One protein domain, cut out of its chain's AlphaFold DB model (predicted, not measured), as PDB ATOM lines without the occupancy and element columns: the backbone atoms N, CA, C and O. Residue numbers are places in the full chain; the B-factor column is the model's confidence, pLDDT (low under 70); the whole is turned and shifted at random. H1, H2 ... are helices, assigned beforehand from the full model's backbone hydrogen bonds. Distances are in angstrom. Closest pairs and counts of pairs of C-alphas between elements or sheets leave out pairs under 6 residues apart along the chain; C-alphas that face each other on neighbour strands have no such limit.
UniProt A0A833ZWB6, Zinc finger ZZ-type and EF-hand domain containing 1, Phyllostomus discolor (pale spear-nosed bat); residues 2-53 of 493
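AT A GLANCE: This is residues 2 to 53 of the 493 residues of the protein "Zinc finger ZZ-type and EF-hand domain containing 1" of Phyllostomus discolor (pale spear-nosed bat) (UniProt A0A833ZWB6). H2 makes the middle of a small helical body, with H3 and H4 packed on it at steep angles and little H1 near its first residue. The printed part has 52 residues with four named helices, H1 to H4, and no named strand: all helix, compact, radius of gyration of the C-alphas 9.9 A, spans 25 by 21 by 18 A.

HOW THE PARTS SIT: Start at H2, residues 10 to 19. H4, residues 44 to 51, touches it, opposite ways at a steep tilt of 57 degrees; the closest C-alphas, Ala 15 and Ala 50, are 5.0 A apart. H3, residues 24 to 33, touches H2, opposite ways at a steep tilt of 66 degrees; the closest C-alphas, Tyr 17 and Phe 27, are 5.5 A apart. H1, residues 2 to 6, is close to H2 but not clearly touching; the closest C-alphas, His 3 and Leu 10, are 6.0 A apart. H3 and H4 are apart. In H1, H2, H3 and H4 every O i to N i+4 pair is within hydrogen-bond range.

IN THESE COORDINATES: Find C-alpha 10 at (32.327, 37.380, -11.725); H2 runs 14.2 A from there. H3 is 14.3 A, H4 10.8 A, ending at C-alpha 51 (31.653, 41.317, -22.302), and H1 6.1 A.

THE WHOLE: The farthest C-alphas, Gly 37 and Lys 52, are 26.2 A apart. The printed part has no cut and no long link. Look for pLDDT under 70 at residues 2 to 7, 36 to 39 and 53.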
ATOM      1  N   ALA A   2      36.709  35.159  -4.113       55.53
ATOM      2  CA  ALA A   2      37.028  36.584  -4.359       55.53
ATOM      3  C   ALA A   2      35.810  37.433  -4.786       55.53
ATOM      4  O   ALA A   2      35.707  38.590  -4.398       55.53
ATOM      5  N   HIS A   3      34.876  36.842  -5.545       64.62
ATOM      6  CA  HIS A   3      33.577  37.444  -5.883       64.62
ATOM      7  C   HIS A   3      32.789  37.821  -4.626       64.62
ATOM      8  O   HIS A   3      32.393  38.970  -4.472       64.62
ATOM      9  N   ASP A   4      32.656  36.859  -3.714       54.03
ATOM     10  CA  ASP A   4      31.850  36.991  -2.500       54.03
ATOM     11  C   ASP A   4      32.508  37.926  -1.472       54.03
ATOM     12  O   ASP A   4      31.818  38.636  -0.755       54.03
ATOM     13  N   ALA A   5      33.846  37.972  -1.425       62.50
ATOM     14  CA  ALA A   5      34.590  38.825  -0.496       62.50
ATOM     15  C   ALA A   5      34.661  40.306  -0.917       62.50
ATOM     16  O   ALA A   5      34.825  41.167  -0.060       62.50
ATOM     17  N   LEU A   6      34.580  40.604  -2.220       62.28
ATOM     18  CA  LEU A   6      34.733  41.963  -2.773       62.28
ATOM     19  C   LEU A   6      33.442  42.510  -3.395       62.28
ATOM     20  O   LEU A   6      33.459  43.596  -3.967       62.28
ATOM     21  N   ASN A   7      32.356  41.731  -3.358       63.31
ATOM     22  CA  ASN A   7      31.080  42.019  -4.016       63.31
ATOM     23  C   ASN A   7      31.230  42.439  -5.501       63.31
ATOM     24  O   ASN A   7      30.476  43.257  -6.025       63.31
ATOM     25  N   ALA A   8      32.242  41.900  -6.193       70.50
ATOM     26  CA  ALA A   8      32.655  42.342  -7.528       70.50
ATOM     27  C   ALA A   8      32.195  41.348  -8.613       70.50
ATOM     28  O   ALA A   8      32.474  40.158  -8.472       70.50
ATOM     29  N   PRO A   9      31.552  41.769  -9.723       75.31
ATOM     30  CA  PRO A   9      30.963  40.851 -10.703       75.31
ATOM     31  C   PRO A   9      31.936  39.798 -11.265       75.31
ATOM     32  O   PRO A   9      33.030  40.120 -11.731       75.31
ATOM     33  N   LEU A  10      31.507  38.530 -11.302       77.62
ATOM     34  CA  LEU A  10      32.327  37.380 -11.725       77.62
ATOM     35  C   LEU A  10      32.970  37.548 -13.109       77.62
ATOM     36  O   LEU A  10      34.133  37.201 -13.293       77.62
ATOM     37  N   HIS A  11      32.244  38.130 -14.063       76.88
ATOM     38  CA  HIS A  11      32.730  38.375 -15.423       76.88
ATOM     39  C   HIS A  11      33.864  39.417 -15.478       76.88
ATOM     40  O   HIS A  11      34.744  39.326 -16.333       76.88
ATOM     41  N   ILE A  12      33.893  40.366 -14.535       80.00
ATOM     42  CA  ILE A  12      34.967  41.358 -14.387       80.00
ATOM     43  C   ILE A  12      36.199  40.707 -13.749       80.00
ATOM     44  O   ILE A  12      37.313  40.872 -14.244       80.00
ATOM     45  N   LEU A  13      36.006  39.903 -12.699       80.56
ATOM     46  CA  LEU A  13      37.096  39.154 -12.067       80.56
ATOM     47  C   LEU A  13      37.729  38.143 -13.037       80.56
ATOM     48  O   LEU A  13      38.950  38.013 -13.082       80.56
ATOM     49  N   TRP A  14      36.924  37.483 -13.873       78.50
ATOM     50  CA  TRP A  14      37.414  36.592 -14.929       78.50
ATOM     51  C   TRP A  14      38.214  37.332 -15.999       78.50
ATOM     52  O   TRP A  14      39.264  36.844 -16.415       78.50
ATOM     53  N   ALA A  15      37.780  38.529 -16.398       82.44
ATOM     54  CA  ALA A  15      38.532  39.361 -17.332       82.44
ATOM     55  C   ALA A  15      39.905  39.771 -16.773       82.44
ATOM     56  O   ALA A  15      40.905  39.702 -17.487       82.44
ATOM     57  N   ILE A  16      39.981  40.140 -15.491       81.25
ATOM     58  CA  ILE A  16      41.253  40.472 -14.827       81.25
ATOM     59  C   ILE A  16      42.142  39.229 -14.718       81.25
ATOM     60  O   ILE A  16      43.336  39.299 -15.001       81.25
ATOM     61  N   TYR A  17      41.570  38.074 -14.380       82.50
ATOM     62  CA  TYR A  17      42.303  36.812 -14.302       82.50
ATOM     63  C   TYR A  17      42.891  36.382 -15.657       82.50
ATOM     64  O   TYR A  17      44.048  35.959 -15.724       82.50
ATOM     65  N   GLU A  18      42.141  36.539 -16.751       82.56
ATOM     66  CA  GLU A  18      42.650  36.275 -18.102       82.56
ATOM     67  C   GLU A  18      43.735  37.274 -18.523       82.56
ATOM     68  O   GLU A  18      44.746  36.860 -19.094       82.56
ATOM     69  N   LEU A  19      43.582  38.562 -18.194       83.62
ATOM     70  CA  LEU A  19      44.601  39.584 -18.469       83.62
ATOM     71  C   LEU A  19      45.910  39.333 -17.707       83.62
ATOM     72  O   LEU A  19      46.983  39.653 -18.215       83.62
ATOM     73  N   GLN A  20      45.836  38.703 -16.534       84.25
ATOM     74  CA  GLN A  20      46.998  38.286 -15.741       84.25
ATOM     75  C   GLN A  20      47.522  36.891 -16.123       84.25
ATOM     76  O   GLN A  20      48.188  36.223 -15.328       84.25
ATOM     77  N   MET A  21      47.231  36.425 -17.346       79.38
ATOM     78  CA  MET A  21      47.699  35.137 -17.873       79.38
ATOM     79  C   MET A  21      47.334  33.950 -16.968       79.38
ATOM     80  O   MET A  21      48.085  32.976 -16.881       79.38
ATOM     81  N   LYS A  22      46.190  34.028 -16.271       79.94
ATOM     82  CA  LYS A  22      45.680  32.996 -15.352       79.94
ATOM     83  C   LYS A  22      46.605  32.694 -14.160       79.94
ATOM     84  O   LYS A  22      46.481  31.646 -13.525       79.94
ATOM     85  N   ARG A  23      47.521  33.607 -13.819       79.81
ATOM     86  CA  ARG A  23      48.360  33.499 -12.616       79.81
ATOM     87  C   ARG A  23      47.622  34.072 -11.412       79.81
ATOM     88  O   ARG A  23      47.282  35.252 -11.393       79.81
ATOM     89  N   THR A  24      47.391  33.239 -10.402       75.94
ATOM     90  CA  THR A  24      46.648  33.601  -9.183       75.94
ATOM     91  C   THR A  24      47.321  34.719  -8.395       75.94
ATOM     92  O   THR A  24      46.647  35.653  -7.976       75.94
ATOM     93  N   ASP A  25      48.645  34.684  -8.264       76.19
ATOM     94  CA  ASP A  25      49.383  35.631  -7.417       76.19
ATOM     95  C   ASP A  25      49.345  37.052  -8.000       76.19
ATOM     96  O   ASP A  25      49.141  38.036  -7.291       76.19
ATOM     97  N   SER A  26      49.466  37.155  -9.326       77.69
ATOM     98  CA  SER A  26      49.352  38.416 -10.067       77.69
ATOM     99  C   SER A  26      47.909  38.925 -10.123       77.69
ATOM    100  O   SER A  26      47.678  40.131 -10.094       77.69
ATOM    101  N   PHE A  27      46.933  38.015 -10.160       83.19
ATOM    102  CA  PHE A  27      45.511  38.345 -10.122       83.19
ATOM    103  C   PHE A  27      45.106  39.019  -8.806       83.19
ATOM    104  O   PHE A  27      44.496  40.084  -8.845       83.19
ATOM    105  N   PHE A  28      45.477  38.455  -7.652       78.50
ATOM    106  CA  PHE A  28      45.117  39.045  -6.359       78.50
ATOM    107  C   PHE A  28      45.768  40.414  -6.138       78.50
ATOM    108  O   PHE A  28      45.103  41.323  -5.647       78.50
ATOM    109  N   LEU A  29      47.023  40.589  -6.567       79.69
ATOM    110  CA  LEU A  29      47.719  41.875  -6.482       79.69
ATOM    111  C   LEU A  29      47.021  42.961  -7.320       79.69
ATOM    112  O   LEU A  29      46.866  44.095  -6.872       79.69
ATOM    113  N   GLU A  30      46.572  42.611  -8.529       79.25
ATOM    114  CA  GLU A  30      45.895  43.545  -9.434       79.25
ATOM    115  C   GLU A  30      44.472  43.880  -8.963       79.25
ATOM    116  O   GLU A  30      44.039  45.025  -9.067       79.25
ATOM    117  N   VAL A  31      43.760  42.901  -8.399       80.06
ATOM    118  CA  VAL A  31      42.444  43.098  -7.775       80.06
ATOM    119  C   VAL A  31      42.556  44.009  -6.552       80.06
ATOM    120  O   VAL A  31      41.779  44.949  -6.431       80.06
ATOM    121  N   GLN A  32      43.558  43.798  -5.693       76.38
ATOM    122  CA  GLN A  32      43.794  44.627  -4.508       76.38
ATOM    123  C   GLN A  32      44.201  46.061  -4.870       76.38
ATOM    124  O   GLN A  32      43.791  47.003  -4.203       76.38
ATOM    125  N   LYS A  33      44.976  46.243  -5.944       80.12
ATOM    126  CA  LYS A  33      45.386  47.566  -6.434       80.12
ATOM    127  C   LYS A  33      44.220  48.392  -6.992       80.12
ATOM    128  O   LYS A  33      44.311  49.613  -7.016       80.12
ATOM    129  N   ARG A  34      43.170  47.733  -7.486       74.50
ATOM    130  CA  ARG A  34      42.010  48.359  -8.147       74.50
ATOM    131  C   ARG A  34      40.784  48.483  -7.248       74.50
ATOM    132  O   ARG A  34      39.750  48.967  -7.707       74.50
ATOM    133  N   PHE A  35      40.880  47.998  -6.016       75.19
ATOM    134  CA  PHE A  35      39.794  48.016  -5.055       75.19
ATOM    135  C   PHE A  35      39.944  49.230  -4.139       75.19
ATOM    136  O   PHE A  35      40.815  49.250  -3.271       75.19
ATOM    137  N   ASP A  36      39.075  50.222  -4.322       65.38
ATOM    138  CA  ASP A  36      39.116  51.483  -3.566       65.38
ATOM    139  C   ASP A  36      38.294  51.423  -2.258       65.38
ATOM    140  O   ASP A  36      38.088  52.436  -1.594       65.38
ATOM    141  N   GLY A  37      37.839  50.227  -1.861       59.38
ATOM    142  CA  GLY A  37      37.106  49.964  -0.616       59.38
ATOM    143  C   GLY A  37      35.604  49.722  -0.790       59.38
ATOM    144  O   GLY A  37      35.028  49.042   0.052       59.38
ATOM    145  N   ASP A  38      35.006  50.211  -1.881       53.78
ATOM    146  CA  ASP A  38      33.554  50.119  -2.144       53.78
ATOM    147  C   ASP A  38      33.242  49.528  -3.537       53.78
ATOM    148  O   ASP A  38      32.365  48.681  -3.681       53.78
ATOM    149  N   GLU A  39      34.019  49.892  -4.567       63.56
ATOM    150  CA  GLU A  39      33.894  49.342  -5.924       63.56
ATOM    151  C   GLU A  39      35.259  49.000  -6.543       63.56
ATOM    152  O   GLU A  39      36.305  49.550  -6.181       63.56
ATOM    153  N   LEU A  40      35.247  48.075  -7.508       71.50
ATOM    154  CA  LEU A  40      36.431  47.666  -8.256       71.50
ATOM    155  C   LEU A  40      36.559  48.482  -9.551       71.50
ATOM    156  O   LEU A  40      35.722  48.383 -10.452       71.50
ATOM    157  N   THR A  41      37.626  49.269  -9.668       72.62
ATOM    158  CA  THR A  41      37.848  50.153 -10.821       72.62
ATOM    159  C   THR A  41      38.168  49.354 -12.094       72.62
ATOM    160  O   THR A  41      39.069  48.507 -12.131       72.62
ATOM    161  N   THR A  42      37.408  49.600 -13.171       77.44
ATOM    162  CA  THR A  42      37.543  48.874 -14.449       77.44
ATOM    163  C   THR A  42      37.996  49.770 -15.597       77.44
ATOM    164  O   THR A  42      37.360  50.775 -15.909       77.44
ATOM    165  N   ASP A  43      39.064  49.350 -16.283       78.62
ATOM    166  CA  ASP A  43      39.539  49.991 -17.516       78.62
ATOM    167  C   ASP A  43      38.773  49.474 -18.743       78.62
ATOM    168  O   ASP A  43      38.235  48.361 -18.740       78.62
ATOM    169  N   ASP A  44      38.816  50.217 -19.852       74.50
ATOM    170  CA  ASP A  44      38.139  49.851 -21.108       74.50
ATOM    171  C   ASP A  44      38.549  48.473 -21.651       74.50
ATOM    172  O   ASP A  44      37.725  47.768 -22.239       74.50
ATOM    173  N   ARG A  45      39.793  48.042 -21.395       76.94
ATOM    174  CA  ARG A  45      40.287  46.694 -21.729       76.94
ATOM    175  C   ARG A  45      39.615  45.591 -20.913       76.94
ATOM    176  O   ARG A  45      39.293  44.544 -21.461       76.94
ATOM    177  N   ILE A  46      39.389  45.820 -19.619       80.00
ATOM    178  CA  ILE A  46      38.673  44.869 -18.758       80.00
ATOM    179  C   ILE A  46      37.212  44.828 -19.183       80.00
ATOM    180  O   ILE A  46      36.656  43.747 -19.320       80.00
ATOM    181  N   ARG A  47      36.606  45.985 -19.471       76.31
ATOM    182  CA  ARG A  47      35.203  46.074 -19.890       76.31
ATOM    183  C   ARG A  47      34.938  45.327 -21.200       76.31
ATOM    184  O   ARG A  47      33.956  44.597 -21.285       76.31
ATOM    185  N   THR A  48      35.824  45.449 -22.191       78.38
ATOM    186  CA  THR A  48      35.709  44.704 -23.460       78.38
ATOM    187  C   THR A  48      35.907  43.203 -23.275       78.38
ATOM    188  O   THR A  48      35.162  42.413 -23.849       78.38
ATOM    189  N   LEU A  49      36.865  42.783 -22.449       80.69
ATOM    190  CA  LEU A  49      37.106  41.358 -22.211       80.69
ATOM    191  C   LEU A  49      36.004  40.725 -21.345       80.69
ATOM    192  O   LEU A  49      35.615  39.581 -21.566       80.69
ATOM    193  N   ALA A  50      35.443  41.491 -20.410       77.44
ATOM    194  CA  ALA A  50      34.359  41.062 -19.538       77.44
ATOM    195  C   ALA A  50      33.038  40.868 -20.296       77.44
ATOM    196  O   ALA A  50      32.249  40.021 -19.894       77.44
ATOM    197  N   GLN A  51      32.813  41.559 -21.425       77.38
ATOM    198  CA  GLN A  51      31.653  41.317 -22.302       77.38
ATOM    199  C   GLN A  51      31.603  39.880 -22.840       77.38
ATOM    200  O   GLN A  51      30.516  39.335 -23.003       77.38
ATOM    201  N   LYS A  52      32.757  39.236 -23.058       78.00
ATOM    202  CA  LYS A  52      32.838  37.827 -23.487       78.00
ATOM    203  C   LYS A  52      32.282  36.857 -22.437       78.00
ATOM    204  O   LYS A  52      31.825  35.771 -22.775       78.00
ATOM    205  N   TRP A  53      32.360  37.257 -21.173       61.19
ATOM    206  CA  TRP A  53      32.002  36.452 -20.010       61.19
ATOM    207  C   TRP A  53      30.757  36.976 -19.299       61.19
ATOM    208  O   TRP A  53      30.356  36.419 -18.276       61.19
TER     209      TRP A  53